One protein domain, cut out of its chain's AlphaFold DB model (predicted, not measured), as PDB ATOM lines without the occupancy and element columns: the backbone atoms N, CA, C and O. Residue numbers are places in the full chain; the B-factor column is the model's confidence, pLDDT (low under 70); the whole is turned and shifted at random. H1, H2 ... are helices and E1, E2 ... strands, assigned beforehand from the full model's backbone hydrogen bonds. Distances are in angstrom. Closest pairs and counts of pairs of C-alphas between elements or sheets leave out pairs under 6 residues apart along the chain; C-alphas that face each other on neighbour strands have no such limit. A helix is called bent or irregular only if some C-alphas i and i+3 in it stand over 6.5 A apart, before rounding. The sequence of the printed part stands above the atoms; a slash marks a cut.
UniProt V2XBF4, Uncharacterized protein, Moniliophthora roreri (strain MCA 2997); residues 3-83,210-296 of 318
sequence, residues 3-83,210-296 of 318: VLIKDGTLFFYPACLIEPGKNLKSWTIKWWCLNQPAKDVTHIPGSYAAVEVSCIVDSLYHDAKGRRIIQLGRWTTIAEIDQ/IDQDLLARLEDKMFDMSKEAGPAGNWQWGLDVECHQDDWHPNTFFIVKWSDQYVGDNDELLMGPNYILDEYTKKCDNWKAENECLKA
ATOM      1  N   VAL A   3     331.138 345.508 333.034       84.75
ATOM      2  CA  VAL A   3     331.727 344.995 331.792       84.75
ATOM      3  C   VAL A   3     330.631 344.811 330.744       84.75
ATOM      4  O   VAL A   3     329.444 344.851 331.068       84.75
ATOM      5  N   LEU A   4     331.026 344.576 329.497       92.38
ATOM      6  CA  LEU A   4     330.140 344.139 328.429       92.38
ATOM      7  C   LEU A   4     330.075 342.613 328.389       92.38
ATOM      8  O   LEU A   4     331.096 341.929 328.421       92.38
ATOM      9  N   ILE A   5     328.867 342.079 328.272       93.50
ATOM     10  CA  ILE A   5     328.616 340.647 328.168       93.50
ATOM     11  C   ILE A   5     327.881 340.375 326.868       93.50
ATOM     12  O   ILE A   5     326.835 340.971 326.604       93.50
ATOM     13  N   LYS A   6     328.414 339.449 326.074       94.06
ATOM     14  CA  LYS A   6     327.719 338.919 324.907       94.06
ATOM     15  C   LYS A   6     326.531 338.076 325.361       94.06
ATOM     16  O   LYS A   6     326.736 337.063 326.029       94.06
ATOM     17  N   ASP A   7     325.323 338.459 324.959       89.62
ATOM     18  CA  ASP A   7     324.118 337.646 325.142       89.62
ATOM     19  C   ASP A   7     323.457 337.355 323.792       89.62
ATOM     20  O   ASP A   7     323.449 338.179 322.877       89.62
ATOM     21  N   GLY A   8     322.937 336.139 323.649       82.69
ATOM     22  CA  GLY A   8     322.463 335.628 322.370       82.69
ATOM     23  C   GLY A   8     323.580 335.527 321.326       82.69
ATOM     24  O   GLY A   8     324.704 335.095 321.604       82.69
ATOM     25  N   THR A   9     323.254 335.871 320.079       77.00
ATOM     26  CA  THR A   9     324.160 335.639 318.942       77.00
ATOM     27  C   THR A   9     324.988 336.863 318.549       77.00
ATOM     28  O   THR A   9     326.129 336.699 318.097       77.00
ATOM     29  N   LEU A  10     324.464 338.069 318.785       84.88
ATOM     30  CA  LEU A  10     324.978 339.308 318.192       84.88
ATOM     31  C   LEU A  10     325.453 340.337 319.223       84.88
ATOM     32  O   LEU A  10     326.588 340.804 319.129       84.88
ATOM     33  N   PHE A  11     324.617 340.671 320.207       92.44
ATOM     34  CA  PHE A  11     324.770 341.915 320.959       92.44
ATOM     35  C   PHE A  11     325.494 341.771 322.299       92.44
ATOM     36  O   PHE A  11     325.433 340.745 322.979       92.44
ATOM     37  N   PHE A  12     326.160 342.856 322.685       95.00
ATOM     38  CA  PHE A  12     326.840 343.016 323.963       95.00
ATOM     39  C   PHE A  12     326.103 344.029 324.839       95.00
ATOM     40  O   PHE A  12     325.818 345.138 324.388       95.00
ATOM     41  N   TYR A  13     325.840 343.668 326.094       95.50
ATOM     42  CA  TYR A  13     325.115 344.506 327.052       95.50
ATOM     43  C   TYR A  13     325.914 344.704 328.345       95.50
ATOM     44  O   TYR A  13     326.680 343.814 328.725       95.50
ATOM     45  N   PRO A  14     325.736 345.832 329.053       94.25
ATOM     46  CA  PRO A  14     326.406 346.062 330.321       94.25
ATOM     47  C   PRO A  14     325.871 345.149 331.431       94.25
ATOM     48  O   PRO A  14     324.662 344.920 331.571       94.25
ATOM     49  N   ALA A  15     326.797 344.655 332.250       84.38
ATOM     50  CA  ALA A  15     326.517 343.898 333.462       84.38
ATOM     51  C   ALA A  15     327.625 344.077 334.509       84.38
ATOM     52  O   ALA A  15     328.799 344.260 334.178       84.38
ATOM     53  N   CYS A  16     327.262 343.972 335.783       79.19
ATOM     54  CA  CYS A  16     328.187 343.976 336.910       79.19
ATOM     55  C   CYS A  16     328.718 342.560 337.164       79.19
ATOM     56  O   CYS A  16     327.939 341.633 337.375       79.19
ATOM     57  N   LEU A  17     330.041 342.394 337.198       72.88
ATOM     58  CA  LEU A  17     330.682 341.186 337.720       72.88
ATOM     59  C   LEU A  17     330.489 341.116 339.237       72.88
ATOM     60  O   LEU A  17     330.852 342.068 339.936       72.88
ATOM     61  N   ILE A  18     329.962 339.991 339.724       72.19
ATOM     62  CA  ILE A  18     329.687 339.758 341.147       72.19
ATOM     63  C   ILE A  18     330.745 338.833 341.739       72.19
ATOM     64  O   ILE A  18     331.503 339.240 342.616       72.19
ATOM     65  N   GLU A  19     330.848 337.613 341.217       65.69
ATOM     66  CA  GLU A  19     331.780 336.605 341.725       65.69
ATOM     67  C   GLU A  19     332.273 335.676 340.606       65.69
ATOM     68  O   GLU A  19     331.517 335.350 339.685       65.69
ATOM     69  N   PRO A  20     333.539 335.234 340.654       67.75
ATOM     70  CA  PRO A  20     334.040 334.228 339.734       67.75
ATOM     71  C   PRO A  20     333.516 332.837 340.113       67.75
ATOM     72  O   PRO A  20     333.440 332.468 341.283       67.75
ATOM     73  N   GLY A  21     333.212 332.020 339.108       62.75
ATOM     74  CA  GLY A  21     332.840 330.623 339.296       62.75
ATOM     75  C   GLY A  21     334.006 329.775 339.818       62.75
ATOM     76  O   GLY A  21     335.178 330.097 339.621       62.75
ATOM     77  N   LYS A  22     333.689 328.623 340.429       70.38
ATOM     78  CA  LYS A  22     334.664 327.723 341.090       70.38
ATOM     79  C   LYS A  22     335.851 327.296 340.216       70.38
ATOM     80  O   LYS A  22     336.907 326.962 340.737       70.38
ATOM     81  N   ASN A  23     335.676 327.261 338.897       75.44
ATOM     82  CA  ASN A  23     336.702 326.860 337.932       75.44
ATOM     83  C   ASN A  23     337.372 328.051 337.217       75.44
ATOM     84  O   ASN A  23     338.154 327.820 336.297       75.44
ATOM     85  N   LEU A  24     337.043 329.293 337.597       73.94
ATOM     86  CA  LEU A  24     337.468 330.546 336.955       73.94
ATOM     87  C   LEU A  24     337.141 330.641 335.452       73.94
ATOM     88  O   LEU A  24     337.682 331.500 334.758       73.94
ATOM     89  N   LYS A  25     336.272 329.765 334.932       80.75
ATOM     90  CA  LYS A  25     335.826 329.782 333.528       80.75
ATOM     91  C   LYS A  25     334.534 330.556 333.336       80.75
ATOM     92  O   LYS A  25     334.242 330.966 332.220       80.75
ATOM     93  N   SER A  26     333.802 330.798 334.416       83.12
ATOM     94  CA  SER A  26     332.556 331.547 334.412       83.12
ATOM     95  C   SER A  26     332.551 332.632 335.485       83.12
ATOM     96  O   SER A  26     333.374 332.616 336.400       83.12
ATOM     97  N   TRP A  27     331.607 333.557 335.378       82.25
ATOM     98  CA  TRP A  27     331.303 334.584 336.369       82.25
ATOM     99  C   TRP A  27     329.805 334.633 336.628       82.25
ATOM    100  O   TRP A  27     329.011 334.544 335.692       82.25
ATOM    101  N   THR A  28     329.425 334.822 337.887       78.00
ATOM    102  CA  THR A  28     328.099 335.322 338.239       78.00
ATOM    103  C   THR A  28     328.084 336.826 337.979       78.00
ATOM    104  O   THR A  28     328.960 337.563 338.443       78.00
ATOM    105  N   ILE A  29     327.084 337.278 337.232       81.88
ATOM    106  CA  ILE A  29     326.880 338.677 336.859       81.88
ATOM    107  C   ILE A  29     325.493 339.156 337.279       81.88
ATOM    108  O   ILE A  29     324.585 338.340 337.429       81.88
ATOM    109  N   LYS A  30     325.326 340.473 337.410       81.06
ATOM    110  CA  LYS A  30     324.034 341.166 337.502       81.06
ATOM    111  C   LYS A  30     323.859 342.030 336.254       81.06
ATOM    112  O   LYS A  30     324.678 342.913 336.003       81.06
ATOM    113  N   TRP A  31     322.824 341.777 335.463       85.81
ATOM    114  CA  TRP A  31     322.518 342.581 334.279       85.81
ATOM    115  C   TRP A  31     322.110 343.996 334.668       85.81
ATOM    116  O   TRP A  31     321.373 344.177 335.639       85.81
ATOM    117  N   TRP A  32     322.516 344.993 333.884       86.88
ATOM    118  CA  TRP A  32     322.032 346.353 334.097       86.88
ATOM    119  C   TRP A  32     320.501 346.421 333.975       86.88
ATOM    120  O   TRP A  32     319.885 345.801 333.103       86.88
ATOM    121  N   CYS A  33     319.863 347.154 334.889       81.00
ATOM    122  CA  CYS A  33     318.410 347.136 335.067       81.00
ATOM    123  C   CYS A  33     317.634 347.912 333.990       81.00
ATOM    124  O   CYS A  33     316.408 347.775 333.913       81.00
ATOM    125  N   LEU A  34     318.336 348.694 333.160       87.81
ATOM    126  CA  LEU A  34     317.791 349.412 332.002       87.81
ATOM    127  C   LEU A  34     318.363 348.902 330.671       87.81
ATOM    128  O   LEU A  34     318.346 349.621 329.668       87.81
ATOM    129  N   ASN A  35     318.853 347.660 330.640       91.31
ATOM    130  CA  ASN A  35     319.048 346.962 329.375       91.31
ATOM    131  C   ASN A  35     317.711 346.835 328.638       91.31
ATOM    132  O   ASN A  35     316.656 346.661 329.254       91.31
ATOM    133  N   GLN A  36     317.769 346.898 327.312       92.12
ATOM    134  CA  GLN A  36     316.634 346.710 326.414       92.12
ATOM    135  C   GLN A  36     316.949 345.486 325.542       92.12
ATOM    136  O   GLN A  36     317.461 345.650 324.434       92.12
ATOM    137  N   PRO A  37     316.729 344.255 326.048       90.88
ATOM    138  CA  PRO A  37     317.140 343.038 325.356       90.88
ATOM    139  C   PRO A  37     316.474 342.924 323.982       90.88
ATOM    140  O   PRO A  37     315.273 343.179 323.843       90.88
ATOM    141  N   ALA A  38     317.238 342.506 322.974       87.81
ATOM    142  CA  ALA A  38     316.685 342.160 321.672       87.81
ATOM    143  C   ALA A  38     315.783 340.910 321.765       87.81
ATOM    144  O   ALA A  38     315.799 340.164 322.744       87.81
ATOM    145  N   LYS A  39     314.970 340.658 320.734       83.31
ATOM    146  CA  LYS A  39     313.969 339.569 320.750       83.31
ATOM    147  C   LYS A  39     314.569 338.164 320.883       83.31
ATOM    148  O   LYS A  39     313.869 337.257 321.323       83.31
ATOM    149  N   ASP A  40     315.807 337.974 320.445       80.75
ATOM    150  CA  ASP A  40     316.549 336.708 320.473       80.75
ATOM    151  C   ASP A  40     317.422 336.545 321.728       80.75
ATOM    152  O   ASP A  40     318.088 335.523 321.899       80.75
ATOM    153  N   VAL A  41     317.409 337.543 322.607       86.50
ATOM    154  CA  VAL A  41     318.228 337.638 323.810       86.50
ATOM    155  C   VAL A  41     317.390 337.218 325.020       86.50
ATOM    156  O   VAL A  41     316.185 337.467 325.075       86.50
ATOM    157  N   THR A  42     318.009 336.524 325.978       83.75
ATOM    158  CA  THR A  42     317.269 335.861 327.071       83.75
ATOM    159  C   THR A  42     317.465 336.504 328.432       83.75
ATOM    160  O   THR A  42     316.701 336.193 329.351       83.75
ATOM    161  N   HIS A  43     318.448 337.395 328.591       90.38
ATOM    162  CA  HIS A  43     318.630 338.047 329.874       90.38
ATOM    163  C   HIS A  43     317.440 338.920 330.260       90.38
ATOM    164  O   HIS A  43     316.816 339.606 329.449       90.38
ATOM    165  N   ILE A  44     317.167 338.924 331.561       87.31
ATOM    166  CA  ILE A  44     316.179 339.797 332.177       87.31
ATOM    167  C   ILE A  44     316.951 340.970 332.803       87.31
ATOM    168  O   ILE A  44     317.870 340.724 333.592       87.31
ATOM    169  N   PRO A  45     316.629 342.237 332.491       87.81
ATOM    170  CA  PRO A  45     317.291 343.387 333.108       87.81
ATOM    171  C   PRO A  45     317.232 343.327 334.642       87.81
ATOM    172  O   PRO A  45     316.188 343.022 335.215       87.81
ATOM    173  N   GLY A  46     318.358 343.590 335.315       76.62
ATOM    174  CA  GLY A  46     318.478 343.518 336.779       76.62
ATOM    175  C   GLY A  46     318.609 342.103 337.356       76.62
ATOM    176  O   GLY A  46     318.836 341.955 338.556       76.62
ATOM    177  N   SER A  47     318.472 341.057 336.535       79.94
ATOM    178  CA  SER A  47     318.603 339.669 336.989       79.94
ATOM    179  C   SER A  47     320.060 339.214 337.080       79.94
ATOM    180  O   SER A  47     320.963 339.821 336.501       79.94
ATOM    181  N   TYR A  48     320.268 338.104 337.787       82.69
ATOM    182  CA  TYR A  48     321.562 337.446 337.895       82.69
ATOM    183  C   TYR A  48     321.681 336.297 336.895       82.69
ATOM    184  O   TYR A  48     320.716 335.566 336.661       82.69
ATOM    185  N   ALA A  49     322.875 336.105 336.343       83.88
ATOM    186  CA  ALA A  49     323.177 334.994 335.446       83.88
ATOM    187  C   ALA A  49     324.618 334.509 335.626       83.88
ATOM    188  O   ALA A  49     325.489 335.272 336.037       83.88
ATOM    189  N   ALA A  50     324.875 333.244 335.292       86.19
ATOM    190  CA  ALA A  50     326.229 332.725 335.145       86.19
ATOM    191  C   ALA A  50     326.631 332.787 333.668       86.19
ATOM    192  O   ALA A  50     325.900 332.289 332.812       86.19
ATOM    193  N   VAL A  51     327.786 333.380 333.372       85.81
ATOM    194  CA  VAL A  51     328.290 333.555 332.002       85.81
ATOM    195  C   VAL A  51     329.733 333.091 331.890       85.81
ATOM    196  O   VAL A  51     330.514 333.236 332.827       85.81
ATOM    197  N   GLU A  52     330.100 332.521 330.748       88.31
ATOM    198  CA  GLU A  52     331.479 332.110 330.473       88.31
ATOM    199  C   GLU A  52     332.379 333.337 330.264       88.31
ATOM    200  O   GLU A  52     331.968 334.323 329.652       88.31
ATOM    201  N   VAL A  53     333.637 333.258 330.706       84.62
ATOM    202  CA  VAL A  53     334.638 334.336 330.571       84.62
ATOM    203  C   VAL A  53     334.832 334.753 329.112       84.62
ATOM    204  O   VAL A  53     335.082 335.920 328.836       84.62
ATOM    205  N   SER A  54     334.660 333.830 328.160       86.19
ATOM    206  CA  SER A  54     334.749 334.124 326.723       86.19
ATOM    207  C   SER A  54     333.672 335.082 326.208       86.19
ATOM    208  O   SER A  54     333.821 335.623 325.117       86.19
ATOM    209  N   CYS A  55     332.580 335.263 326.953       88.56
ATOM    210  CA  CYS A  55     331.513 336.201 326.615       88.56
ATOM    211  C   CYS A  55     331.743 337.589 327.227       88.56
ATOM    212  O   CYS A  55     330.958 338.494 326.959       88.56
ATOM    213  N   ILE A  56     332.781 337.752 328.053       88.00
ATOM    214  CA  ILE A  56     333.052 338.967 328.818       88.00
ATOM    215  C   ILE A  56     334.077 339.815 328.076       88.00
ATOM    216  O   ILE A  56     335.159 339.347 327.725       88.00
ATOM    217  N   VAL A  57     333.743 341.084 327.882       88.25
ATOM    218  CA  VAL A  57     334.603 342.093 327.274       88.25
ATOM    219  C   VAL A  57     334.594 343.318 328.181       88.25
ATOM    220  O   VAL A  57     333.558 343.699 328.718       88.25
ATOM    221  N   ASP A  58     335.753 343.921 328.418       84.62
ATOM    222  CA  ASP A  58     335.838 345.150 329.205       84.62
ATOM    223  C   ASP A  58     335.457 346.381 328.352       84.62
ATOM    224  O   ASP A  58     334.717 346.288 327.375       84.62
ATOM    225  N   SER A  59     335.940 347.570 328.716       83.50
ATOM    226  CA  SER A  59     335.710 348.783 327.926       83.50
ATOM    227  C   SER A  59     336.518 348.840 326.621       83.50
ATOM    228  O   SER A  59     336.382 349.817 325.878       83.50
ATOM    229  N   LEU A  60     337.424 347.883 326.377       81.38
ATOM    230  CA  LEU A  60     338.365 347.869 325.252       81.38
ATOM    231  C   LEU A  60     339.102 349.209 325.111       81.38
ATOM    232  O   LEU A  60     339.165 349.807 324.034       81.38
ATOM    233  N   TYR A  61     339.575 349.750 326.237       82.69
ATOM    234  CA  TYR A  61     340.239 351.054 326.263       82.69
ATOM    235  C   TYR A  61     341.582 350.962 325.527       82.69
ATOM    236  O   TYR A  61     342.334 350.014 325.737       82.69
ATOM    237  N   HIS A  62     341.857 351.917 324.638       81.19
ATOM    238  CA  HIS A  62     342.942 351.876 323.643       81.19
ATOM    239  C   HIS A  62     342.887 350.734 322.603       81.19
ATOM    240  O   HIS A  62     343.748 350.693 321.723       81.19
ATOM    241  N   ASP A  63     341.888 349.844 322.625       81.62
ATOM    242  CA  ASP A  63     341.748 348.769 321.636       81.62
ATOM    243  C   ASP A  63     340.714 349.115 320.557       81.62
ATOM    244  O   ASP A  63     339.561 348.683 320.576       81.62
ATOM    245  N   ALA A  64     341.151 349.899 319.569       83.31
ATOM    246  CA  ALA A  64     340.316 350.269 318.430       83.31
ATOM    247  C   ALA A  64     339.819 349.050 317.638       83.31
ATOM    248  O   ALA A  64     338.670 349.026 317.210       83.31
ATOM    249  N   LYS A  65     340.656 348.021 317.452       86.56
ATOM    250  CA  LYS A  65     340.293 346.845 316.647       86.56
ATOM    251  C   LYS A  65     339.247 345.990 317.347       86.56
ATOM    252  O   LYS A  65     338.308 345.545 316.696       86.56
ATOM    253  N   GLY A  66     339.391 345.807 318.657       88.50
ATOM    254  CA  GLY A  66     338.387 345.148 319.477       88.50
ATOM    255  C   GLY A  66     337.034 345.848 319.371       88.50
ATOM    256  O   GLY A  66     336.032 345.194 319.112       88.50
ATOM    257  N   ARG A  67     336.985 347.183 319.488       89.00
ATOM    258  CA  ARG A  67     335.717 347.938 319.424       89.00
ATOM    259  C   ARG A  67     334.972 347.749 318.099       89.00
ATOM    260  O   ARG A  67     333.749 347.607 318.100       89.00
ATOM    261  N   ARG A  68     335.699 347.666 316.982       85.94
ATOM    262  CA  ARG A  68     335.118 347.543 315.629       85.94
ATOM    263  C   ARG A  68     334.325 346.271 315.403       85.94
ATOM    264  O   ARG A  68     333.392 346.288 314.607       85.94
ATOM    265  N   ILE A  69     334.661 345.192 316.106       87.25
ATOM    266  CA  ILE A  69     333.978 343.900 315.972       87.25
ATOM    267  C   ILE A  69     332.838 343.705 316.980       87.25
ATOM    268  O   ILE A  69     332.165 342.675 316.947       87.25
ATOM    269  N   ILE A  70     332.620 344.663 317.884       90.44
ATOM    270  CA  ILE A  70     331.583 344.583 318.915       90.44
ATOM    271  C   ILE A  70     330.321 345.303 318.445       90.44
ATOM    272  O   ILE A  70     330.342 346.502 318.162       90.44
ATOM    273  N   GLN A  71     329.200 344.578 318.430       90.56
ATOM    274  CA  GLN A  71     327.870 345.164 318.290       90.56
ATOM    275  C   GLN A  71     327.253 345.371 319.667       90.56
ATOM    276  O   GLN A  71     327.000 344.419 320.402       90.56
ATOM    277  N   LEU A  72     326.993 346.622 320.018       93.06
ATOM    278  CA  LEU A  72     326.336 346.961 321.266       93.06
ATOM    279  C   LEU A  72     324.828 346.709 321.165       93.06
ATOM    280  O   LEU A  72     324.181 347.050 320.172       93.06
ATOM    281  N   GLY A  73     324.289 346.089 322.208       93.00
ATOM    282  CA  GLY A  73     322.858 346.051 322.469       93.00
ATOM    283  C   GLY A  73     322.374 347.394 323.004       93.00
ATOM    284  O   GLY A  73     323.181 348.235 323.389       93.00
ATOM    285  N   ARG A  74     321.062 347.623 323.041       92.06
ATOM    286  CA  ARG A  74     320.504 348.881 323.549       92.06
ATOM    287  C   ARG A  74     320.373 348.829 325.073       92.06
ATOM    288  O   ARG A  74     319.825 347.882 325.632       92.06
ATOM    289  N   TRP A  75     320.815 349.881 325.748       93.31
ATOM    290  CA  TRP A  75     320.472 350.173 327.142       93.31
ATOM    291  C   TRP A  75     320.276 351.674 327.314       93.31
ATOM    292  O   TRP A  75     320.791 352.453 326.514       93.31
ATOM    293  N   THR A  76     319.538 352.083 328.342       89.12
ATOM    294  CA  THR A  76     319.459 353.500 328.719       89.12
ATOM    295  C   THR A  76     320.764 353.911 329.396       89.12
ATOM    296  O   THR A  76     321.109 353.355 330.443       89.12
ATOM    297  N   THR A  77     321.484 354.853 328.783       87.62
ATOM    298  CA  THR A  77     322.787 355.337 329.272       87.62
ATOM    299  C   THR A  77     322.640 356.272 330.465       87.62
ATOM    300  O   THR A  77     321.571 356.850 330.673       87.62
ATOM    301  N   ILE A  78     323.716 356.493 331.222       84.12
ATOM    302  CA  ILE A  78     323.685 357.452 332.336       84.12
ATOM    303  C   ILE A  78     323.403 358.868 331.834       84.12
ATOM    304  O   ILE A  78     322.602 359.591 332.419       84.12
ATOM    305  N   ALA A  79     323.969 359.232 330.683       79.25
ATOM    306  CA  ALA A  79     323.720 360.531 330.070       79.25
ATOM    307  C   ALA A  79     322.252 360.723 329.631       79.25
ATOM    308  O   ALA A  79     321.757 361.850 329.649       79.25
ATOM    309  N   GLU A  80     321.546 359.650 329.255       81.56
ATOM    310  CA  GLU A  80     320.100 359.687 328.989       81.56
ATOM    311  C   GLU A  80     319.285 359.836 330.277       81.56
ATOM    312  O   GLU A  80     318.318 360.598 330.296       81.56
ATOM    313  N   ILE A  81     319.684 359.141 331.350       79.00
ATOM    314  CA  ILE A  81     319.048 359.253 332.671       79.00
ATOM    315  C   ILE A  81     319.131 360.699 333.162       79.00
ATOM    316  O   ILE A  81     318.095 361.280 333.478       79.00
ATOM    317  N   ASP A  82     320.322 361.304 333.122       71.06
ATOM    318  CA  ASP A  82     320.578 362.676 333.585       71.06
ATOM    319  C   ASP A  82     319.770 363.744 332.825       71.06
ATOM    320  O   ASP A  82     319.493 364.820 333.356       71.06
ATOM    321  N   GLN A  83     319.395 363.472 331.569       65.94
ATOM    322  CA  GLN A  83     318.608 364.383 330.724       65.94
ATOM    323  C   GLN A  83     317.093 364.168 330.837       65.94
ATOM    324  O   GLN A  83     316.317 364.945 330.276       65.94
ATOM    325  N   ILE A 210     325.238 352.366 343.360       57.16
ATOM    326  CA  ILE A 210     326.507 351.734 342.984       57.16
ATOM    327  C   ILE A 210     326.456 351.240 341.536       57.16
ATOM    328  O   ILE A 210     327.448 351.363 340.818       57.16
ATOM    329  N   ASP A 211     325.325 350.686 341.094       63.72
ATOM    330  CA  ASP A 211     325.210 350.147 339.740       63.72
ATOM    331  C   ASP A 211     325.257 351.295 338.714       63.72
ATOM    332  O   ASP A 211     325.906 351.166 337.672       63.72
ATOM    333  N   GLN A 212     324.671 352.451 339.051       67.31
ATOM    334  CA  GLN A 212     324.739 353.668 338.237       67.31
ATOM    335  C   GLN A 212     326.167 354.242 338.137       67.31
ATOM    336  O   GLN A 212     326.617 354.539 337.030       67.31
ATOM    337  N   ASP A 213     326.908 354.364 339.249       68.38
ATOM    338  CA  ASP A 213     328.308 354.846 339.237       68.38
ATOM    339  C   ASP A 213     329.230 353.895 338.462       68.38
ATOM    340  O   ASP A 213     330.065 354.320 337.657       68.38
ATOM    341  N   LEU A 214     329.063 352.582 338.652       67.56
ATOM    342  CA  LEU A 214     329.870 351.599 337.940       67.56
ATOM    343  C   LEU A 214     329.574 351.591 336.434       67.56
ATOM    344  O   LEU A 214     330.506 351.420 335.640       67.56
ATOM    345  N   LEU A 215     328.314 351.794 336.029       80.44
ATOM    346  CA  LEU A 215     327.962 351.973 334.622       80.44
ATOM    347  C   LEU A 215     328.542 353.277 334.065       80.44
ATOM    348  O   LEU A 215     329.157 353.232 333.004       80.44
ATOM    349  N   ALA A 216     328.444 354.396 334.791       79.25
ATOM    350  CA  ALA A 216     329.024 355.675 334.374       79.25
ATOM    351  C   ALA A 216     330.524 355.542 334.072       79.25
ATOM    352  O   ALA A 216     330.991 355.981 333.026       79.25
ATOM    353  N   ARG A 217     331.275 354.840 334.930       76.00
ATOM    354  CA  ARG A 217     332.711 354.579 334.721       76.00
ATOM    355  C   ARG A 217     332.999 353.696 333.507       76.00
ATOM    356  O   ARG A 217     334.044 353.856 332.871       76.00
ATOM    357  N   LEU A 218     332.131 352.724 333.220       83.06
ATOM    358  CA  LEU A 218     332.250 351.901 332.017       83.06
ATOM    359  C   LEU A 218     331.995 352.756 330.771       83.06
ATOM    360  O   LEU A 218     332.815 352.739 329.854       83.06
ATOM    361  N   GLU A 219     330.905 353.523 330.762       87.69
ATOM    362  CA  GLU A 219     330.516 354.410 329.662       87.69
ATOM    363  C   GLU A 219     331.572 355.478 329.393       87.69
ATOM    364  O   GLU A 219     331.966 355.658 328.242       87.69
ATOM    365  N   ASP A 220     332.109 356.109 330.440       83.62
ATOM    366  CA  ASP A 220     333.180 357.095 330.314       83.62
ATOM    367  C   ASP A 220     334.385 356.495 329.592       83.62
ATOM    368  O   ASP A 220     334.917 357.133 328.698       83.62
ATOM    369  N   LYS A 221     334.778 355.246 329.880       84.25
ATOM    370  CA  LYS A 221     335.871 354.577 329.151       84.25
ATOM    371  C   LYS A 221     335.477 354.126 327.750       84.25
ATOM    372  O   LYS A 221     336.298 354.181 326.831       84.25
ATOM    373  N   MET A 222     334.264 353.611 327.570       85.19
ATOM    374  CA  MET A 222     333.774 353.137 326.273       85.19
ATOM    375  C   MET A 222     333.650 354.280 325.267       85.19
ATOM    376  O   MET A 222     333.949 354.089 324.087       85.19
ATOM    377  N   PHE A 223     333.254 355.457 325.742       87.00
ATOM    378  CA  PHE A 223     332.933 356.624 324.928       87.00
ATOM    379  C   PHE A 223     333.888 357.799 325.171       87.00
ATOM    380  O   PHE A 223     333.616 358.917 324.733       87.00
ATOM    381  N   ASP A 224     335.026 357.549 325.826       81.94
ATOM    382  CA  ASP A 224     336.131 358.500 325.918       81.94
ATOM    383  C   ASP A 224     336.639 358.815 324.509       81.94
ATOM    384  O   ASP A 224     337.141 357.941 323.798       81.94
ATOM    385  N   MET A 225     336.502 360.075 324.111       77.50
ATOM    386  CA  MET A 225     337.005 360.592 322.840       77.50
ATOM    387  C   MET A 225     338.231 361.483 323.032       77.50
ATOM    388  O   MET A 225     338.620 362.191 322.104       77.50
ATOM    389  N   SER A 226     338.807 361.527 324.231       78.00
ATOM    390  CA  SER A 226     340.003 362.308 324.513       78.00
ATOM    391  C   SER A 226     341.209 361.770 323.746       78.00
ATOM    392  O   SER A 226     341.247 360.624 323.290       78.00
ATOM    393  N   LYS A 227     342.257 362.593 323.647       76.31
ATOM    394  CA  LYS A 227     343.560 362.143 323.131       76.31
ATOM    395  C   LYS A 227     344.124 360.942 323.890       76.31
ATOM    396  O   LYS A 227     344.910 360.201 323.306       76.31
ATOM    397  N   GLU A 228     343.745 360.766 325.156       79.69
ATOM    398  CA  GLU A 228     344.207 359.657 325.989       79.69
ATOM    399  C   GLU A 228     343.640 358.339 325.470       79.69
ATOM    400  O   GLU A 228     344.414 357.423 325.222       79.69
ATOM    401  N   ALA A 229     342.348 358.272 325.138       76.56
ATOM    402  CA  ALA A 229     341.739 357.079 324.540       76.56
ATOM    403  C   ALA A 229     342.414 356.629 323.229       76.56
ATOM    404  O   ALA A 229     342.352 355.449 322.862       76.56
ATOM    405  N   GLY A 230     343.089 357.548 322.532       81.75
ATOM    406  CA  GLY A 230     343.793 357.282 321.283       81.75
ATOM    407  C   GLY A 230     342.834 356.841 320.168       81.75
ATOM    408  O   GLY A 230     341.671 357.254 320.163       81.75
ATOM    409  N   PRO A 231     343.268 355.958 319.247       80.81
ATOM    410  CA  PRO A 231     342.437 355.517 318.124       80.81
ATOM    411  C   PRO A 231     341.097 354.898 318.547       80.81
ATOM    412  O   PRO A 231     340.114 354.990 317.819       80.81
ATOM    413  N   ALA A 232     341.019 354.297 319.741       82.00
ATOM    414  CA  ALA A 232     339.793 353.686 320.255       82.00
ATOM    415  C   ALA A 232     338.682 354.712 320.537       82.00
ATOM    416  O   ALA A 232     337.500 354.368 320.453       82.00
ATOM    417  N   GLY A 233     339.049 355.963 320.838       75.00
ATOM    418  CA  GLY A 233     338.114 357.073 321.028       75.00
ATOM    419  C   GLY A 233     337.547 357.635 319.723       75.00
ATOM    420  O   GLY A 233     336.628 358.450 319.740       75.00
ATOM    421  N   ASN A 234     338.049 357.180 318.573       76.81
ATOM    422  CA  ASN A 234     337.614 357.636 317.260       76.81
ATOM    423  C   ASN A 234     336.434 356.804 316.729       76.81
ATOM    424  O   ASN A 234     336.568 356.147 315.707       76.81
ATOM    425  N   TRP A 235     335.290 356.788 317.424       76.06
ATOM    426  CA  TRP A 235     334.022 356.225 316.901       76.06
ATOM    427  C   TRP A 235     334.102 354.772 316.407       76.06
ATOM    428  O   TRP A 235     333.451 354.395 315.438       76.06
ATOM    429  N   GLN A 236     334.915 353.955 317.073       82.44
ATOM    430  CA  GLN A 236     335.327 352.654 316.547       82.44
ATOM    431  C   GLN A 236     334.316 351.525 316.765       82.44
ATOM    432  O   GLN A 236     334.550 350.430 316.278       82.44
ATOM    433  N   TRP A 237     333.225 351.731 317.501       86.88
ATOM    434  CA  TRP A 237     332.287 350.651 317.821       86.88
ATOM    435  C   TRP A 237     331.529 350.160 316.575       86.88
ATOM    436  O   TRP A 237     330.976 350.959 315.826       86.88
ATOM    437  N   GLY A 238     331.515 348.841 316.350       82.19
ATOM    438  CA  GLY A 238     330.681 348.181 315.331       82.19
ATOM    439  C   GLY A 238     331.083 348.356 313.859       82.19
ATOM    440  O   GLY A 238     330.413 347.800 312.990       82.19
ATOM    441  N   LEU A 239     332.169 349.075 313.546       80.50
ATOM    442  CA  LEU A 239     332.528 349.419 312.159       80.50
ATOM    443  C   LEU A 239     332.868 348.223 311.246       80.50
ATOM    444  O   LEU A 239     332.847 348.393 310.029       80.50
ATOM    445  N   ASP A 240     333.195 347.042 311.784       81.75
ATOM    446  CA  ASP A 240     333.604 345.861 310.995       81.75
ATOM    447  C   ASP A 240     332.543 344.766 310.880       81.75
ATOM    448  O   ASP A 240     332.752 343.768 310.179       81.75
ATOM    449  N   VAL A 241     331.424 344.924 311.579       78.00
ATOM    450  CA  VAL A 241     330.411 343.880 311.711       78.00
ATOM    451  C   VAL A 241     329.085 344.330 311.128       78.00
ATOM    452  O   VAL A 241     328.753 343.869 310.048       78.00
ATOM    453  N   GLU A 242     328.336 345.196 311.812       74.44
ATOM    454  CA  GLU A 242     326.988 345.624 311.421       74.44
ATOM    455  C   GLU A 242     326.474 346.691 312.413       74.44
ATOM    456  O   GLU A 242     327.185 347.071 313.349       74.44
ATOM    457  N   CYS A 243     325.248 347.182 312.206       78.69
ATOM    458  CA  CYS A 243     324.636 348.187 313.076       78.69
ATOM    459  C   CYS A 243     324.403 347.647 314.496       78.69
ATOM    460  O   CYS A 243     324.150 346.461 314.710       78.69
ATOM    461  N   HIS A 244     324.475 348.539 315.481       87.44
ATOM    462  CA  HIS A 244     324.043 348.240 316.843       87.44
ATOM    463  C   HIS A 244     322.532 347.981 316.897       87.44
ATOM    464  O   HIS A 244     321.799 348.301 315.958       87.44
ATOM    465  N   GLN A 245     322.059 347.407 318.004       87.00
ATOM    466  CA  GLN A 245     320.641 347.096 318.170       87.00
ATOM    467  C   GLN A 245     319.767 348.338 317.923       87.00
ATOM    468  O   GLN A 245     320.060 349.412 318.442       87.00
ATOM    469  N   ASP A 246     318.690 348.176 317.150       83.19
ATOM    470  CA  ASP A 246     317.725 349.237 316.816       83.19
ATOM    471  C   ASP A 246     318.359 350.472 316.135       83.19
ATOM    472  O   ASP A 246     317.879 351.596 316.295       83.19
ATOM    473  N   ASP A 247     319.461 350.274 315.399       76.94
ATOM    474  CA  ASP A 247     320.281 351.337 314.796       76.94
ATOM    475  C   ASP A 247     320.752 352.383 315.821       76.94
ATOM    476  O   ASP A 247     320.897 353.575 315.520       76.94
ATOM    477  N   TRP A 248     320.954 351.941 317.065       82.00
ATOM    478  CA  TRP A 248     321.326 352.810 318.167       82.00
ATOM    479  C   TRP A 248     322.741 353.362 317.999       82.00
ATOM    480  O   TRP A 248     323.686 352.634 317.708       82.00
ATOM    481  N   HIS A 249     322.901 354.666 318.233       76.38
ATOM    482  CA  HIS A 249     324.197 355.321 318.150       76.38
ATOM    483  C   HIS A 249     324.742 355.631 319.557       76.38
ATOM    484  O   HIS A 249     324.442 356.694 320.103       76.38
ATOM    485  N   PRO A 250     325.603 354.784 320.139       71.25
ATOM    486  CA  PRO A 250     325.950 354.812 321.563       71.25
ATOM    487  C   PRO A 250     326.671 356.098 321.988       71.25
ATOM    488  O   PRO A 250     326.471 356.604 323.087       71.25
ATOM    489  N   ASN A 251     327.440 356.703 321.082       71.50
ATOM    490  CA  ASN A 251     328.172 357.929 321.384       71.50
ATOM    491  C   ASN A 251     327.295 359.188 321.455       71.50
ATOM    492  O   ASN A 251     327.812 360.193 321.923       71.50
ATOM    493  N   THR A 252     326.027 359.184 321.004       69.19
ATOM    494  CA  THR A 252     325.237 360.419 320.748       69.19
ATOM    495  C   THR A 252     325.145 361.385 321.932       69.19
ATOM    496  O   THR A 252     325.081 362.594 321.718       69.19
ATOM    497  N   PHE A 253     325.208 360.888 323.167       68.00
ATOM    498  CA  PHE A 253     325.110 361.713 324.373       68.00
ATOM    499  C   PHE A 253     326.466 362.129 324.976       68.00
ATOM    500  O   PHE A 253     326.506 362.976 325.867       68.00
ATOM    501  N   PHE A 254     327.590 361.597 324.483       68.75
ATOM    502  CA  PHE A 254     328.914 361.752 325.109       68.75
ATOM    503  C   PHE A 254     329.804 362.822 324.455       68.75
ATOM    504  O   PHE A 254     330.896 363.118 324.937       68.75
ATOM    505  N   ILE A 255     329.344 363.466 323.379       58.22
ATOM    506  CA  ILE A 255     330.199 364.336 322.550       58.22
ATOM    507  C   ILE A 255     330.466 365.700 323.154       58.22
ATOM    508  O   ILE A 255     331.530 366.280 322.938       58.22
ATOM    509  N   VAL A 256     329.513 366.211 323.925       53.50
ATOM    510  CA  VAL A 256     329.604 367.550 324.514       53.50
ATOM    511  C   VAL A 256     330.546 367.563 325.728       53.50
ATOM    512  O   VAL A 256     330.973 368.632 326.155       53.50
ATOM    513  N   LYS A 257     330.920 366.391 326.268       56.72
ATOM    514  CA  LYS A 257     331.717 366.287 327.501       56.72
ATOM    515  C   LYS A 257     333.196 366.673 327.342       56.72
ATOM    516  O   LYS A 257     333.798 367.085 328.327       56.72
ATOM    517  N   TRP A 258     333.791 366.591 326.145       53.38
ATOM    518  CA  TRP A 258     335.258 366.656 326.000       53.38
ATOM    519  C   TRP A 258     335.738 367.772 325.062       53.38
ATOM    520  O   TRP A 258     335.411 367.784 323.873       53.38
ATOM    521  N   SER A 259     336.561 368.689 325.592       50.00
ATOM    522  CA  SER A 259     337.178 369.803 324.851       50.00
ATOM    523  C   SER A 259     338.441 369.409 324.074       50.00
ATOM    524  O   SER A 259     338.734 370.017 323.047       50.00
ATOM    525  N   ASP A 260     339.161 368.377 324.526       58.50
ATOM    526  CA  ASP A 260     340.414 367.888 323.930       58.50
ATOM    527  C   ASP A 260     340.214 366.557 323.195       58.50
ATOM    528  O   ASP A 260     340.786 365.521 323.544       58.50
ATOM    529  N   GLN A 261     339.378 366.592 322.159       60.72
ATOM    530  CA  GLN A 261     339.067 365.414 321.351       60.72
ATOM    531  C   GLN A 261     340.305 364.897 320.605       60.72
ATOM    532  O   GLN A 261     341.124 365.668 320.089       60.72
ATOM    533  N   TYR A 262     340.423 363.576 320.526       63.00
ATOM    534  CA  TYR A 262     341.330 362.899 319.621       63.00
ATOM    535  C   TYR A 262     340.951 363.244 318.178       63.00
ATOM    536  O   TYR A 262     339.810 363.066 317.752       63.00
ATOM    537  N   VAL A 263     341.917 363.774 317.433       60.12
ATOM    538  CA  VAL A 263     341.777 364.058 316.003       60.12
ATOM    539  C   VAL A 263     342.473 362.916 315.276       60.12
ATOM    540  O   VAL A 263     343.673 362.991 315.016       60.12
ATOM    541  N   GLY A 264     341.737 361.827 315.061       59.03
ATOM    542  CA  GLY A 264     342.204 360.697 314.261       59.03
ATOM    543  C   GLY A 264     342.220 361.037 312.774       59.03
ATOM    544  O   GLY A 264     341.513 361.945 312.330       59.03
ATOM    545  N   ASP A 265     343.031 360.315 312.007       59.00
ATOM    546  CA  ASP A 265     343.014 360.414 310.547       59.00
ATOM    547  C   ASP A 265     341.795 359.662 309.982       59.00
ATOM    548  O   ASP A 265     341.300 358.703 310.583       59.00
ATOM    549  N   ASN A 266     341.302 360.071 308.812       56.16
ATOM    550  CA  ASN A 266     340.169 359.417 308.148       56.16
ATOM    551  C   ASN A 266     340.461 357.938 307.837       56.16
ATOM    552  O   ASN A 266     339.539 357.121 307.816       56.16
ATOM    553  N   ASP A 267     341.738 357.582 307.678       61.12
ATOM    554  CA  ASP A 267     342.214 356.211 307.471       61.12
ATOM    555  C   ASP A 267     341.977 355.289 308.688       61.12
ATOM    556  O   ASP A 267     342.001 354.064 308.564       61.12
ATOM    557  N   GLU A 268     341.705 355.845 309.871       62.12
ATOM    558  CA  GLU A 268     341.371 355.074 311.076       62.12
ATOM    559  C   GLU A 268     339.871 354.747 311.172       62.12
ATOM    560  O   GLU A 268     339.477 353.836 311.902       62.12
ATOM    561  N   LEU A 269     339.026 355.452 310.413       61.59
ATOM    562  CA  LEU A 269     337.565 355.295 310.367       61.59
ATOM    563  C   LEU A 269     337.097 354.439 309.182       61.59
ATOM    564  O   LEU A 269     335.972 354.582 308.699       61.59
ATOM    565  N   LEU A 270     337.953 353.554 308.679       62.19
ATOM    566  CA  LEU A 270     337.590 352.691 307.560       62.19
ATOM    567  C   LEU A 270     336.553 351.664 308.010       62.19
ATOM    568  O   LEU A 270     336.829 350.889 308.917       62.19
ATOM    569  N   MET A 271     335.385 351.642 307.373       65.56
ATOM    570  CA  MET A 271     334.360 350.621 307.606       65.56
ATOM    571  C   MET A 271     334.821 349.276 307.039       65.56
ATOM    572  O   MET A 271     335.420 349.215 305.960       65.56
ATOM    573  N   GLY A 272     334.551 348.197 307.765       60.19
ATOM    574  CA  GLY A 272     334.830 346.847 307.303       60.19
ATOM    575  C   GLY A 272     333.875 346.407 306.189       60.19
ATOM    576  O   GLY A 272     332.792 346.969 306.020       60.19
ATOM    577  N   PRO A 273     334.238 345.363 305.428       57.31
ATOM    578  CA  PRO A 273     333.475 344.898 304.266       57.31
ATOM    579  C   PRO A 273     332.062 344.382 304.588       57.31
ATOM    580  O   PRO A 273     331.260 344.238 303.671       57.31
ATOM    581  N   ASN A 274     331.761 344.102 305.860       60.12
ATOM    582  CA  ASN A 274     330.457 343.602 306.306       60.12
ATOM    583  C   ASN A 274     329.508 344.716 306.781       60.12
ATOM    584  O   ASN A 274     328.351 344.449 307.079       60.12
ATOM    585  N   TYR A 275     329.971 345.964 306.838       61.75
ATOM    586  CA  TYR A 275     329.177 347.072 307.351       61.75
ATOM    587  C   TYR A 275     328.080 347.507 306.362       61.75
ATOM    588  O   TYR A 275     328.367 347.856 305.213       61.75
ATOM    589  N   ILE A 276     326.813 347.511 306.798       59.53
ATOM    590  CA  ILE A 276     325.656 347.849 305.951       59.53
ATOM    591  C   ILE A 276     325.357 349.356 306.020       59.53
ATOM    592  O   ILE A 276     325.073 349.915 307.075       59.53
ATOM    593  N   LEU A 277     325.427 350.013 304.857       54.31
ATOM    594  CA  LEU A 277     325.725 351.442 304.741       54.31
ATOM    595  C   LEU A 277     324.499 352.385 304.728       54.31
ATOM    596  O   LEU A 277     324.624 353.543 305.112       54.31
ATOM    597  N   ASP A 278     323.321 351.980 304.258       54.75
ATOM    598  CA  ASP A 278     322.516 352.973 303.519       54.75
ATOM    599  C   ASP A 278     321.661 353.949 304.361       54.75
ATOM    600  O   ASP A 278     321.324 355.042 303.891       54.75
ATOM    601  N   GLU A 279     321.354 353.613 305.617       49.69
ATOM    602  CA  GLU A 279     320.576 354.470 306.535       49.69
ATOM    603  C   GLU A 279     321.412 354.942 307.737       49.69
ATOM    604  O   GLU A 279     321.373 356.117 308.116       49.69
ATOM    605  N   TYR A 280     322.258 354.058 308.267       51.75
ATOM    606  CA  TYR A 280     323.157 354.335 309.386       51.75
ATOM    607  C   TYR A 280     324.297 355.292 308.997       51.75
ATOM    608  O   TYR A 280     324.576 356.245 309.721       51.75
ATOM    609  N   THR A 281     324.891 355.140 307.807       55.06
ATOM    610  CA  THR A 281     325.970 356.035 307.333       55.06
ATOM    611  C   THR A 281     325.451 357.436 307.055       55.06
ATOM    612  O   THR A 281     326.110 358.402 307.410       55.06
ATOM    613  N   LYS A 282     324.223 357.577 306.532       57.22
ATOM    614  CA  LYS A 282     323.583 358.895 306.386       57.22
ATOM    615  C   LYS A 282     323.365 359.569 307.737       57.22
ATOM    616  O   LYS A 282     323.578 360.771 307.838       57.22
ATOM    617  N   LYS A 283     322.972 358.824 308.779       53.06
ATOM    618  CA  LYS A 283     322.869 359.368 310.144       53.06
ATOM    619  C   LYS A 283     324.242 359.772 310.688       53.06
ATOM    620  O   LYS A 283     324.370 360.893 311.163       53.06
ATOM    621  N   CYS A 284     325.264 358.922 310.567       52.62
ATOM    622  CA  CYS A 284     326.627 359.247 311.000       52.62
ATOM    623  C   CYS A 284     327.217 360.450 310.250       52.62
ATOM    624  O   CYS A 284     327.815 361.315 310.881       52.62
ATOM    625  N   ASP A 285     327.032 360.536 308.933       57.16
ATOM    626  CA  ASP A 285     327.566 361.612 308.096       57.16
ATOM    627  C   ASP A 285     326.814 362.928 308.311       57.16
ATOM    628  O   ASP A 285     327.451 363.967 308.482       57.16
ATOM    629  N   ASN A 286     325.477 362.900 308.385       57.78
ATOM    630  CA  ASN A 286     324.681 364.086 308.723       57.78
ATOM    631  C   ASN A 286     325.073 364.624 310.099       57.78
ATOM    632  O   ASN A 286     325.227 365.828 310.276       57.78
ATOM    633  N   TRP A 287     325.294 363.732 311.059       54.03
ATOM    634  CA  TRP A 287     325.611 364.109 312.425       54.03
ATOM    635  C   TRP A 287     327.077 364.567 312.589       54.03
ATOM    636  O   TRP A 287     327.358 365.535 313.300       54.03
ATOM    637  N   LYS A 288     328.027 363.971 311.847       56.47
ATOM    638  CA  LYS A 288     329.391 364.511 311.673       56.47
ATOM    639  C   LYS A 288     329.361 365.912 311.057       56.47
ATOM    640  O   LYS A 288     330.044 366.802 311.560       56.47
ATOM    641  N   ALA A 289     328.551 366.126 310.020       59.81
ATOM    642  CA  ALA A 289     328.410 367.425 309.365       59.81
ATOM    643  C   ALA A 289     327.769 368.478 310.289       59.81
ATOM    644  O   ALA A 289     328.244 369.613 310.353       59.81
ATOM    645  N   GLU A 290     326.742 368.110 311.060       57.16
ATOM    646  CA  GLU A 290     326.153 368.965 312.101       57.16
ATOM    647  C   GLU A 290     327.195 369.356 313.158       57.16
ATOM    648  O   GLU A 290     327.292 370.525 313.532       57.16
ATOM    649  N   ASN A 291     328.049 368.421 313.573       53.09
ATOM    650  CA  ASN A 291     329.149 368.691 314.495       53.09
ATOM    651  C   ASN A 291     330.231 369.610 313.937       53.09
ATOM    652  O   ASN A 291     330.720 370.479 314.657       53.09
ATOM    653  N   GLU A 292     330.651 369.414 312.689       60.25
ATOM    654  CA  GLU A 292     331.586 370.332 312.034       60.25
ATOM    655  C   GLU A 292     330.993 371.743 311.970       60.25
ATOM    656  O   GLU A 292     331.690 372.727 312.236       60.25
ATOM    657  N   CYS A 293     329.683 371.844 311.729       57.03
ATOM    658  CA  CYS A 293     328.950 373.102 311.757       57.03
ATOM    659  C   CYS A 293     328.933 373.728 313.166       57.03
ATOM    660  O   CYS A 293     329.260 374.904 313.324       57.03
ATOM    661  N   LEU A 294     328.643 372.945 314.211       53.31
ATOM    662  CA  LEU A 294     328.658 373.399 315.609       53.31
ATOM    663  C   LEU A 294     330.060 373.830 316.071       53.31
ATOM    664  O   LEU A 294     330.205 374.862 316.726       53.31
ATOM    665  N   LYS A 295     331.110 373.102 315.672       55.16
ATOM    666  CA  LYS A 295     332.517 373.470 315.918       55.16
ATOM    667  C   LYS A 295     332.903 374.768 315.206       55.16
ATOM    668  O   LYS A 295     333.651 375.566 315.768       55.16
ATOM    669  N   ALA A 296     332.385 375.007 314.001       58.06
ATOM    670  CA  ALA A 296     332.610 376.250 313.263       58.06
ATOM    671  C   ALA A 296     331.875 377.459 313.878       58.06
ATOM    672  O   ALA A 296     332.335 378.593 313.726       58.06
TER     673      ALA A 296
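Overview. This is residues 3 to 83 and 210 to 296 of the 318 residues of an uncharacterized protein of Moniliophthora roreri (strain MCA 2997) (UniProt V2XBF4). A small, strongly twisted and curled sheet of four strands makes one end of an elongated body, with helix H3 across its strands E1 and E2. Beyond them comes a thick part made mostly of loops, with the short helices H1, H2, H4 and H5, and the longest helix, H6, lies at the far end from the sheet. The printed part has 168 residues, with four named strands and then six named helices along it; the sheet's order is E1 E2 E3 E4, all antiparallel. The class is mixed, helices and strands, with under half of the residues in named elements. The whole is compact, with a radius of gyration of the C-alphas of 16.2 A, and spans 54 by 33 by 27 A.

Along the chain. E1 is residues 3 to 7, 12.5 A long, from C-alpha 3 at (331.727, 344.995, 331.792). E2, residues 11 to 20, measures 22.3 A and bends by 74 degrees at residue 16. E3 is residues 26 to 31, 14.9 A, and E4 residues 48 to 52, 13.5 A. H3, residues 210 to 222, is 18.3 A long. The short helices are H1, residues 64 to 68; H2, residues 78 to 83; H4, residues 230 to 233; and H5, residues 250 to 253, irregular with C-alphas 250 and 253 7.5 A apart. H6, residues 280 to 296, is 24.2 A long and ends with C-alpha 296 at (332.610, 376.250, 313.263).

Arrangement. The strands form a meander, each the antiparallel neighbour of the one before. Within hydrogen-bond range are N 5 and O 13 of the hairpin E1 and E2, 2.8 A, N 16 and O 30 of the hairpin E2 and E3, 2.8 A, and N 27 and O 51 of the hairpin E3 and E4, 2.8 A. H3 is on the sheet at a height of 9.0 A, across the strands, at 86 degrees to E1 on the local plane; sheet and helix make two layers. H2 touches H3, about perpendicular at 78 degrees, with Ile 78 and Ala 216 their closest C-alphas, 6.0 A. H5 is close to H2 but not clearly touching; their closest C-alphas, Ala 79 and Phe 253, are 6.0 A apart. H1 touches H4, the closest C-alphas being Ala 64 and Ala 232, 3.9 A. H6 touches no helix and is not on the sheet. Every O i to N i+4 pair is within hydrogen-bond range in H1, H2, H3 and H6; H4 and H5 are too short for one, and the single O i to N i+3 pair is within range in H4 but not in H5.

Size, cuts and confidence. The C-alphas of Lys 22 and Ala 296 are the two farthest apart, 56.0 A. Residues 84 to 209 are not printed, and C-alphas 83 and 210 are 19.3 A apart across the cut. Long links join E3 to E4, E4 to H1, H4 to H5 and H5 to H6. The mean pLDDT of the printed part is 75.7; residues 19 to 21, 83, 210 to 214 and 252 to 296 are under 70.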